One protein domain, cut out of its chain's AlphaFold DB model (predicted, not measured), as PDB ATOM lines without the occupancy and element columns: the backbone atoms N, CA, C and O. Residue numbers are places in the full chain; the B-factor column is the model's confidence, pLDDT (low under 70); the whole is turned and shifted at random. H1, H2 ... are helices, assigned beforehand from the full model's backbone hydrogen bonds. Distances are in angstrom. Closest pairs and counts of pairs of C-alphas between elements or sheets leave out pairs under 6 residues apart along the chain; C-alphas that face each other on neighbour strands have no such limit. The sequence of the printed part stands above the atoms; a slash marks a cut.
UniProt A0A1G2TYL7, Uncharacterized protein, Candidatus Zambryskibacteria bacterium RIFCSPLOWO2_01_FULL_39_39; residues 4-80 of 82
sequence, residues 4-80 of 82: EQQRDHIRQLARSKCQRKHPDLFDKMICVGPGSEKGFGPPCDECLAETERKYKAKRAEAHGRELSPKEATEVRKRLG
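This is residues 4 to 80 of the 82 residues of an uncharacterized protein of Candidatus Zambryskibacteria bacterium RIFCSPLOWO2_01_FULL_39_39 (UniProt A0A1G2TYL7). A long helix, H3, runs along most of a rod-shaped, loosely built domain; H1 packs steeply on its first part with residues 10 to 18, and little H2 and a long loop, residues 27 to 44, make one end. Beyond H1, residues 56 to 66 of the H3 arm and its following link stick out with nothing packed on them, and H4 makes the other end, apart from the other helices. The printed part has 77 residues with four named helices, in the order H1, H2, H3, H4, and no named strand; the class is all helix. The whole is only just loose, close to extended, with a radius of gyration of the C-alphas of 16.7 A and spans of 49 by 21 by 21 A.

H1 is residues 4 to 21 and begins at C-alpha 4, at (151.606, 133.845, 200.162); it is 25.4 A long from first to last C-alpha. After His 22 comes H2, residues 23 to 26, 5.3 A long. Residues 27 to 44 hold no named element. H3, residues 45 to 64, is the longest helix at 28.0 A and begins at C-alpha 45, at (153.303, 138.172, 182.967). H4, residues 69 to 78, is 14.4 A long and ends at C-alpha 78, at (169.684, 115.317, 202.448).

H1 and H3 touch, the closest C-alphas being those of Ala 14 and Leu 48, 5.1 A apart. H1 touches H3 with residues 10 to 18 alone, and H3 touches H1 with residues 47 to 55 alone. Their lines stand at a steep tilt of 57 degrees, and they run opposite ways. H2 is close to H1 but not clearly touching it; their closest C-alphas, those of Gln 19 and Phe 26, are 5.6 A apart. H2 and H3 are apart. H4 is apart from H1, H2 and H3. In H1, H3 and H4 every O i to N i+4 pair is within hydrogen-bond range; H2, with four residues, is too short for such a pair.

The C-alphas of Glu 37 and Lys 70 are the two farthest apart, at 50.3 A, and those of Glu 4 and Gly 80, the first and last printed residues, are 25.0 A apart. The printed part has no cut. The link from H2 to H3, 18 residues, is long; the links from H1 to H2 and from H3 to H4 are tight. Residues 56 to 66, of which 56 to 64 belong to H3, stand free, and so do residues 68 to 74, of which 69 to 74 belong to H4. The mean pLDDT of the printed part is 74.0; the model's confidence is under 70 at residues 25 to 42 and 60 to 67.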
ATOM      1  N   GLU A   4     150.862 132.605 200.406       78.31
ATOM      2  CA  GLU A   4     151.606 133.845 200.162       78.31
ATOM      3  C   GLU A   4     153.097 133.572 199.958       78.31
ATOM      4  O   GLU A   4     153.653 133.967 198.935       78.31
ATOM      5  N   GLN A   5     153.713 132.769 200.834       79.31
ATOM      6  CA  GLN A   5     155.110 132.340 200.680       79.31
ATOM      7  C   GLN A   5     155.343 131.607 199.350       79.31
ATOM      8  O   GLN A   5     156.378 131.779 198.709       79.31
ATOM      9  N   GLN A   6     154.369 130.808 198.904       80.31
ATOM     10  CA  GLN A   6     154.434 130.138 197.607       80.31
ATOM     11  C   GLN A   6     154.412 131.131 196.440       80.31
ATOM     12  O   GLN A   6     155.188 130.986 195.495       80.31
ATOM     13  N   ARG A   7     153.512 132.120 196.481       80.56
ATOM     14  CA  ARG A   7     153.395 133.146 195.435       80.56
ATOM     15  C   ARG A   7     154.662 133.987 195.342       80.56
ATOM     16  O   ARG A   7     155.155 134.207 194.238       80.56
ATOM     17  N   ASP A   8     155.225 134.379 196.480       86.00
ATOM     18  CA  ASP A   8     156.475 135.136 196.521       86.00
ATOM     19  C   ASP A   8     157.655 134.323 195.998       86.00
ATOM     20  O   ASP A   8     158.439 134.824 195.191       86.00
ATOM     21  N   HIS A   9     157.739 133.039 196.354       86.00
ATOM     22  CA  HIS A   9     158.764 132.156 195.812       86.00
ATOM     23  C   HIS A   9     158.669 132.034 194.281       86.00
ATOM     24  O   HIS A   9     159.670 132.169 193.575       86.00
ATOM     25  N   ILE A  10     157.458 131.853 193.740       84.50
ATOM     26  CA  ILE A  10     157.224 131.807 192.288       84.50
ATOM     27  C   ILE A  10     157.616 133.136 191.627       84.50
ATOM     28  O   ILE A  10     158.272 133.121 190.584       84.50
ATOM     29  N   ARG A  11     157.281 134.279 192.237       85.12
ATOM     30  CA  ARG A  11     157.675 135.606 191.737       85.12
ATOM     31  C   ARG A  11     159.188 135.800 191.730       85.12
ATOM     32  O   ARG A  11     159.712 136.302 190.742       85.12
ATOM     33  N   GLN A  12     159.902 135.377 192.771       86.75
ATOM     34  CA  GLN A  12     161.368 135.454 192.814       86.75
ATOM     35  C   GLN A  12     162.015 134.601 191.715       86.75
ATOM     36  O   GLN A  12     162.910 135.067 191.006       86.75
ATOM     37  N   LEU A  13     161.518 133.375 191.517       86.44
ATOM     38  CA  LEU A  13     161.968 132.498 190.435       86.44
ATOM     39  C   LEU A  13     161.701 133.114 189.057       86.44
ATOM     40  O   LEU A  13     162.576 133.096 188.189       86.44
ATOM     41  N   ALA A  14     160.507 133.674 188.860       86.00
ATOM     42  CA  ALA A  14     160.138 134.348 187.624       86.00
ATOM     43  C   ALA A  14     161.018 135.579 187.383       86.00
ATOM     44  O   ALA A  14     161.484 135.777 186.265       86.00
ATOM     45  N   ARG A  15     161.322 136.358 188.428       85.31
ATOM     46  CA  ARG A  15     162.194 137.538 188.367       85.31
ATOM     47  C   ARG A  15     163.602 137.178 187.911       85.31
ATOM     48  O   ARG A  15     164.091 137.775 186.959       85.31
ATOM     49  N   SER A  16     164.223 136.164 188.517       85.62
ATOM     50  CA  SER A  16     165.569 135.718 188.126       85.62
ATOM     51  C   SER A  16     165.625 135.241 186.667       85.62
ATOM     52  O   SER A  16     166.564 135.562 185.939       85.62
ATOM     53  N   LYS A  17     164.598 134.521 186.201       82.94
ATOM     54  CA  LYS A  17     164.510 134.096 184.795       82.94
ATOM     55  C   LYS A  17     164.276 135.263 183.846       82.94
ATOM     56  O   LYS A  17     164.916 135.327 182.802       82.94
ATOM     57  N   CYS A  18     163.387 136.177 184.220       83.94
ATOM     58  CA  CYS A  18     163.078 137.371 183.448       83.94
ATOM     59  C   CYS A  18     164.328 138.239 183.261       83.94
ATOM     60  O   CYS A  18     164.584 138.687 182.151       83.94
ATOM     61  N   GLN A  19     165.147 138.395 184.306       83.88
ATOM     62  CA  GLN A  19     166.420 139.118 184.238       83.88
ATOM     63  C   GLN A  19     167.396 138.482 183.241       83.88
ATOM     64  O   GLN A  19     168.046 139.186 182.481       83.88
ATOM     65  N   ARG A  20     167.475 137.144 183.205       83.19
ATOM     66  CA  ARG A  20     168.339 136.423 182.254       83.19
ATOM     67  C   ARG A  20     167.832 136.484 180.814       83.19
ATOM     68  O   ARG A  20     168.640 136.502 179.896       83.19
ATOM     69  N   LYS A  21     166.511 136.462 180.613       79.88
ATOM     70  CA  LYS A  21     165.880 136.455 179.281       79.88
ATOM     71  C   LYS A  21     165.824 137.854 178.662       79.88
ATOM     72  O   LYS A  21     165.894 137.983 177.445       79.88
ATOM     73  N   HIS A  22     165.691 138.883 179.497       78.19
ATOM     74  CA  HIS A  22     165.470 140.262 179.072       78.19
ATOM     75  C   HIS A  22     166.364 141.255 179.837       78.19
ATOM     76  O   HIS A  22     165.820 142.170 180.452       78.19
ATOM     77  N   PRO A  23     167.702 141.115 179.828       73.12
ATOM     78  CA  PRO A  23     168.584 141.964 180.637       73.12
ATOM     79  C   PRO A  23     168.366 143.460 180.357       73.12
ATOM     80  O   PRO A  23     168.136 144.232 181.284       73.12
ATOM     81  N   ASP A  24     168.287 143.852 179.082       71.50
ATOM     82  CA  ASP A  24     168.154 145.258 178.672       71.50
ATOM     83  C   ASP A  24     166.795 145.892 179.006       71.50
ATOM     84  O   ASP A  24     166.687 147.112 179.141       71.50
ATOM     85  N   LEU A  25     165.738 145.078 179.103       67.56
ATOM     86  CA  LEU A  25     164.367 145.534 179.380       67.56
ATOM     87  C   LEU A  25     164.009 145.417 180.864       67.56
ATOM     88  O   LEU A  25     163.114 146.120 181.339       67.56
ATOM     89  N   PHE A  26     164.697 144.535 181.589       69.56
ATOM     90  CA  PHE A  26     164.488 144.279 183.007       69.56
ATOM     91  C   PHE A  26     164.880 145.495 183.851       69.56
ATOM     92  O   PHE A  26     164.060 145.963 184.639       69.56
ATOM     93  N   ASP A  27     166.073 146.056 183.622       67.88
ATOM     94  CA  ASP A  27     166.555 147.243 184.348       67.88
ATOM     95  C   ASP A  27     165.819 148.524 183.944       67.88
ATOM     96  O   ASP A  27     165.692 149.457 184.734       67.88
ATOM     97  N   LYS A  28     165.257 148.557 182.730       66.19
ATOM     98  CA  LYS A  28     164.444 149.682 182.254       66.19
ATOM     99  C   LYS A  28     162.983 149.620 182.720       66.19
ATOM    100  O   LYS A  28     162.220 150.531 182.421       66.19
ATOM    101  N   MET A  29     162.576 148.561 183.430       63.28
ATOM    102  CA  MET A  29     161.181 148.285 183.821       63.28
ATOM    103  C   MET A  29     160.188 148.204 182.640       63.28
ATOM    104  O   MET A  29     158.979 148.302 182.834       63.28
ATOM    105  N   ILE A  30     160.679 147.957 181.419       59.75
ATOM    106  CA  ILE A  30     159.879 147.894 180.174       59.75
ATOM    107  C   ILE A  30     159.374 146.460 179.919       59.75
ATOM    108  O   ILE A  30     158.895 146.125 178.842       59.75
ATOM    109  N   CYS A  31     159.489 145.550 180.885       61.41
ATOM    110  CA  CYS A  31     159.058 144.168 180.691       61.41
ATOM    111  C   CYS A  31     157.522 144.065 180.797       61.41
ATOM    112  O   CYS A  31     156.984 143.792 181.866       61.41
ATOM    113  N   VAL A  32     156.826 144.331 179.687       55.59
ATOM    114  CA  VAL A  32     155.359 144.344 179.576       55.59
ATOM    115  C   VAL A  32     154.855 142.973 179.109       55.59
ATOM    116  O   VAL A  32     155.333 142.447 178.105       55.59
ATOM    117  N   GLY A  33     153.911 142.373 179.838       51.06
ATOM    118  CA  GLY A  33     153.161 141.194 179.388       51.06
ATOM    119  C   GLY A  33     151.851 141.576 178.677       51.06
ATOM    120  O   GLY A  33     151.393 142.712 178.824       51.06
ATOM    121  N   PRO A  34     151.222 140.663 177.912       43.91
ATOM    122  CA  PRO A  34     149.895 140.882 177.333       43.91
ATOM    123  C   PRO A  34     148.829 140.862 178.447       43.91
ATOM    124  O   PRO A  34     148.197 139.841 178.704       43.91
ATOM    125  N   GLY A  35     148.688 141.984 179.155       47.66
ATOM    126  CA  GLY A  35     147.785 142.147 180.304       47.66
ATOM    127  C   GLY A  35     148.028 143.407 181.149       47.66
ATOM    128  O   GLY A  35     147.519 143.511 182.266       47.66
ATOM    129  N   SER A  36     148.807 144.369 180.648       48.31
ATOM    130  CA  SER A  36     149.387 145.489 181.401       48.31
ATOM    131  C   SER A  36     148.429 146.630 181.773       48.31
ATOM    132  O   SER A  36     148.825 147.791 181.816       48.31
ATOM    133  N   GLU A  37     147.190 146.321 182.148       48.91
ATOM    134  CA  GLU A  37     146.323 147.290 182.833       48.91
ATOM    135  C   GLU A  37     146.707 147.473 184.318       48.91
ATOM    136  O   GLU A  37     146.214 148.395 184.966       48.91
ATOM    137  N   LYS A  38     147.577 146.619 184.896       48.03
ATOM    138  CA  LYS A  38     147.846 146.606 186.355       48.03
ATOM    139  C   LYS A  38     149.308 146.564 186.824       48.03
ATOM    140  O   LYS A  38     149.529 146.469 188.030       48.03
ATOM    141  N   GLY A  39     150.314 146.684 185.960       50.78
ATOM    142  CA  GLY A  39     151.689 146.760 186.462       50.78
ATOM    143  C   GLY A  39     152.761 146.877 185.391       50.78
ATOM    144  O   GLY A  39     152.889 146.010 184.533       50.78
ATOM    145  N   PHE A  40     153.557 147.938 185.484       55.72
ATOM    146  CA  PHE A  40     154.830 148.071 184.784       55.72
ATOM    147  C   PHE A  40     155.936 147.509 185.684       55.72
ATOM    148  O   PHE A  40     156.088 147.961 186.819       55.72
ATOM    149  N   GLY A  41     156.702 146.530 185.197       60.69
ATOM    150  CA  GLY A  41     157.921 146.069 185.865       60.69
ATOM    151  C   GLY A  41     158.139 144.552 185.834       60.69
ATOM    152  O   GLY A  41     157.221 143.780 185.563       60.69
ATOM    153  N   PRO A  42     159.374 144.097 186.096       67.06
ATOM    154  CA  PRO A  42     159.706 142.682 186.090       67.06
ATOM    155  C   PRO A  42     159.261 141.941 187.369       67.06
ATOM    156  O   PRO A  42     159.310 142.505 188.466       67.06
ATOM    157  N   PRO A  43     158.973 140.627 187.285       74.25
ATOM    158  CA  PRO A  43     158.918 139.821 186.062       74.25
ATOM    159  C   PRO A  43     157.663 140.110 185.229       74.25
ATOM    160  O   PRO A  43     156.598 140.309 185.801       74.25
ATOM    161  N   CYS A  44     157.769 140.052 183.896       77.50
ATOM    162  CA  CYS A  44     156.589 140.166 183.033       77.50
ATOM    163  C   CYS A  44     155.623 138.985 183.216       77.50
ATOM    164  O   CYS A  44     156.027 137.891 183.634       77.50
ATOM    165  N   ASP A  45     154.359 139.185 182.831       77.94
ATOM    166  CA  ASP A  45     153.303 138.172 182.967       77.94
ATOM    167  C   ASP A  45     153.643 136.863 182.253       77.94
ATOM    168  O   ASP A  45     153.350 135.788 182.769       77.94
ATOM    169  N   GLU A  46     154.329 136.924 181.106       79.81
ATOM    170  CA  GLU A  46     154.785 135.724 180.399       79.81
ATOM    171  C   GLU A  46     155.771 134.913 181.255       79.81
ATOM    172  O   GLU A  46     155.599 133.704 181.440       79.81
ATOM    173  N   CYS A  47     156.782 135.577 181.828       84.00
ATOM    174  CA  CYS A  47     157.777 134.935 182.689       84.00
ATOM    175  C   CYS A  47     157.144 134.379 183.971       84.00
ATOM    176  O   CYS A  47     157.544 133.310 184.453       84.00
ATOM    177  N   LEU A  48     156.147 135.081 184.518       85.19
ATOM    178  CA  LEU A  48     155.399 134.637 185.687       85.19
ATOM    179  C   LEU A  48     154.528 133.416 185.360       85.19
ATOM    180  O   LEU A  48     154.641 132.394 186.039       85.19
ATOM    181  N   ALA A  49     153.738 133.470 184.285       84.31
ATOM    182  CA  ALA A  49     152.857 132.388 183.847       84.31
ATOM    183  C   ALA A  49     153.634 131.128 183.436       84.31
ATOM    184  O   ALA A  49     153.212 130.004 183.718       84.31
ATOM    185  N   GLU A  50     154.786 131.275 182.775       87.31
ATOM    186  CA  GLU A  50     155.666 130.142 182.478       87.31
ATOM    187  C   GLU A  50     156.224 129.515 183.764       87.31
ATOM    188  O   GLU A  50     156.229 128.288 183.923       87.31
ATOM    189  N   THR A  51     156.680 130.343 184.705       87.94
ATOM    190  CA  THR A  51     157.243 129.857 185.968       87.94
ATOM    191  C   THR A  51     156.187 129.166 186.819       87.94
ATOM    192  O   THR A  51     156.467 128.097 187.358       87.94
ATOM    193  N   GLU A  52     154.971 129.706 186.884       86.75
ATOM    194  CA  GLU A  52     153.861 129.087 187.600       86.75
ATOM    195  C   GLU A  52     153.483 127.728 186.995       86.75
ATOM    196  O   GLU A  52     153.347 126.751 187.734       86.75
ATOM    197  N   ARG A  53     153.395 127.622 185.660       86.88
ATOM    198  CA  ARG A  53     153.149 126.345 184.967       86.88
ATOM    199  C   ARG A  53     154.219 125.304 185.291       86.88
ATOM    200  O   ARG A  53     153.887 124.192 185.695       86.88
ATOM    201  N   LYS A  54     155.502 125.670 185.185       86.38
ATOM    202  CA  LYS A  54     156.627 124.772 185.511       86.38
ATOM    203  C   LYS A  54     156.626 124.364 186.986       86.38
ATOM    204  O   LYS A  54     156.900 123.209 187.300       86.38
ATOM    205  N   TYR A  55     156.310 125.293 187.887       85.69
ATOM    206  CA  TYR A  55     156.217 125.017 189.319       85.69
ATOM    207  C   TYR A  55     155.078 124.040 189.631       85.69
ATOM    208  O   TYR A  55     155.292 123.053 190.332       85.69
ATOM    209  N   LYS A  56     153.883 124.269 189.067       81.56
ATOM    210  CA  LYS A  56     152.726 123.372 189.205       81.56
ATOM    211  C   LYS A  56     153.015 121.981 188.638       81.56
ATOM    212  O   LYS A  56     152.712 121.007 189.313       81.56
ATOM    213  N   ALA A  57     153.658 121.884 187.473       77.94
ATOM    214  CA  ALA A  57     154.040 120.606 186.869       77.94
ATOM    215  C   ALA A  57     155.021 119.814 187.751       77.94
ATOM    216  O   ALA A  57     154.752 118.663 188.081       77.94
ATOM    217  N   LYS A  58     156.106 120.445 188.226       77.62
ATOM    218  CA  LYS A  58     157.064 119.797 189.146       77.62
ATOM    219  C   LYS A  58     156.423 119.385 190.465       77.62
ATOM    220  O   LYS A  58     156.737 118.335 191.015       77.62
ATOM    221  N   ARG A  59     155.524 120.219 190.989       70.50
ATOM    222  CA  ARG A  59     154.786 119.908 192.211       70.50
ATOM    223  C   ARG A  59     153.825 118.735 192.004       70.50
ATOM    224  O   ARG A  59     153.737 117.887 192.882       70.50
ATOM    225  N   ALA A  60     153.134 118.669 190.869       61.31
ATOM    226  CA  ALA A  60     152.263 117.548 190.525       61.31
ATOM    227  C   ALA A  60     153.060 116.242 190.370       61.31
ATOM    228  O   ALA A  60     152.664 115.228 190.934       61.31
ATOM    229  N   GLU A  61     154.218 116.284 189.705       59.22
ATOM    230  CA  GLU A  61     155.134 115.141 189.584       59.22
ATOM    231  C   GLU A  61     155.618 114.645 190.958       59.22
ATOM    232  O   GLU A  61     155.629 113.444 191.221       59.22
ATOM    233  N   ALA A  62     155.933 115.566 191.876       59.31
ATOM    234  CA  ALA A  62     156.341 115.224 193.236       59.31
ATOM    235  C   ALA A  62     155.204 114.642 194.100       59.31
ATOM    236  O   ALA A  62     155.477 113.847 194.993       59.31
ATOM    237  N   HIS A  63     153.946 115.033 193.865       57.41
ATOM    238  CA  HIS A  63     152.795 114.503 194.606       57.41
ATOM    239  C   HIS A  63     152.244 113.192 194.025       57.41
ATOM    240  O   HIS A  63     151.625 112.435 194.764       57.41
ATOM    241  N   GLY A  64     152.445 112.922 192.732       56.06
ATOM    242  CA  GLY A  64     151.937 111.717 192.067       56.06
ATOM    243  C   GLY A  64     152.832 110.484 192.201       56.06
ATOM    244  O   GLY A  64     152.393 109.377 191.906       56.06
ATOM    245  N   ARG A  65     154.084 110.657 192.637       65.75
ATOM    246  CA  ARG A  65     155.037 109.561 192.806       65.75
ATOM    247  C   ARG A  65     155.204 109.229 194.284       65.75
ATOM    248  O   ARG A  65     155.841 109.981 195.021       65.75
ATOM    249  N   GLU A  66     154.695 108.072 194.703       65.56
ATOM    250  CA  GLU A  66     155.089 107.492 195.987       65.56
ATOM    251  C   GLU A  66     156.596 107.220 195.968       65.56
ATOM    252  O   GLU A  66     157.120 106.501 195.114       65.56
ATOM    253  N   LEU A  67     157.317 107.855 196.893       68.75
ATOM    254  CA  LEU A  67     158.723 107.558 197.113       68.75
ATOM    255  C   LEU A  67     158.822 106.186 197.766       68.75
ATOM    256  O   LEU A  67     158.163 105.925 198.775       68.75
ATOM    257  N   SER A  68     159.702 105.333 197.246       76.88
ATOM    258  CA  SER A  68     160.035 104.107 197.961       76.88
ATOM    259  C   SER A  68     160.644 104.449 199.337       76.88
ATOM    260  O   SER A  68     161.269 105.505 199.498       76.88
ATOM    261  N   PRO A  69     160.534 103.565 200.346       80.06
ATOM    262  CA  PRO A  69     161.074 103.824 201.685       80.06
ATOM    263  C   PRO A  69     162.564 104.212 201.696       80.06
ATOM    264  O   PRO A  69     162.996 105.031 202.512       80.06
ATOM    265  N   LYS A  70     163.356 103.672 200.759       84.25
ATOM    266  CA  LYS A  70     164.782 103.995 200.598       84.25
ATOM    267  C   LYS A  70     164.994 105.418 200.082       84.25
ATOM    268  O   LYS A  70     165.796 106.156 200.647       84.25
ATOM    269  N   GLU A  71     164.243 105.823 199.063       81.06
ATOM    270  CA  GLU A  71     164.329 107.171 198.492       81.06
ATOM    271  C   GLU A  71     163.846 108.229 199.483       81.06
ATOM    272  O   GLU A  71     164.486 109.263 199.642       81.06
ATOM    273  N   ALA A  72     162.769 107.947 200.223       80.75
ATOM    274  CA  ALA A  72     162.300 108.826 201.288       80.75
ATOM    275  C   ALA A  72     163.362 109.008 202.388       80.75
ATOM    276  O   ALA A  72     163.555 110.120 202.880       80.75
ATOM    277  N   THR A  73     164.085 107.941 202.744       82.75
ATOM    278  CA  THR A  73     165.180 107.990 203.729       82.75
ATOM    279  C   THR A  73     166.360 108.823 203.224       82.75
ATOM    280  O   THR A  73     166.882 109.659 203.961       82.75
ATOM    281  N   GLU A  74     166.758 108.663 201.958       82.94
ATOM    282  CA  GLU A  74     167.799 109.498 201.346       82.94
ATOM    283  C   GLU A  74     167.396 110.975 201.285       82.94
ATOM    284  O   GLU A  74     168.196 111.851 201.621       82.94
ATOM    285  N   VAL A  75     166.150 111.264 200.903       82.38
ATOM    286  CA  VAL A  75     165.627 112.632 200.851       82.38
ATOM    287  C   VAL A  75     165.605 113.253 202.250       82.38
ATOM    288  O   VAL A  75     166.093 114.369 202.414       82.38
ATOM    289  N   ARG A  76     165.136 112.531 203.278       79.88
ATOM    290  CA  ARG A  76     165.176 112.997 204.680       79.88
ATOM    291  C   ARG A  76     166.600 113.304 205.140       79.88
ATOM    292  O   ARG A  76     166.839 114.385 205.676       79.88
ATOM    293  N   LYS A  77     167.561 112.425 204.826       83.44
ATOM    294  CA  LYS A  77     168.984 112.622 205.143       83.44
ATOM    295  C   LYS A  77     169.566 113.867 204.464       83.44
ATOM    296  O   LYS A  77     170.270 114.632 205.117       83.44
ATOM    297  N   ARG A  78     169.251 114.108 203.183       78.56
ATOM    298  CA  ARG A  78     169.684 115.317 202.448       78.56
ATOM    299  C   ARG A  78     169.049 116.599 202.984       78.56
ATOM    300  O   ARG A  78     169.678 117.648 202.936       78.56
ATOM    301  N   LEU A  79     167.821 116.510 203.493       80.00
ATOM    302  CA  LEU A  79     167.097 117.633 204.091       80.00
ATOM    303  C   LEU A  79     167.454 117.872 205.569       80.00
ATOM    304  O   LEU A  79     166.929 118.806 206.166       80.00
ATOM    305  N   GLY A  80     168.325 117.049 206.166       77.56
ATOM    306  CA  GLY A  80     168.705 117.164 207.578       77.56
ATOM    307  C   GLY A  80     167.582 116.810 208.558       77.56
ATOM    308  O   GLY A  80     167.664 117.149 209.736       77.56
TER     309      GLY A  80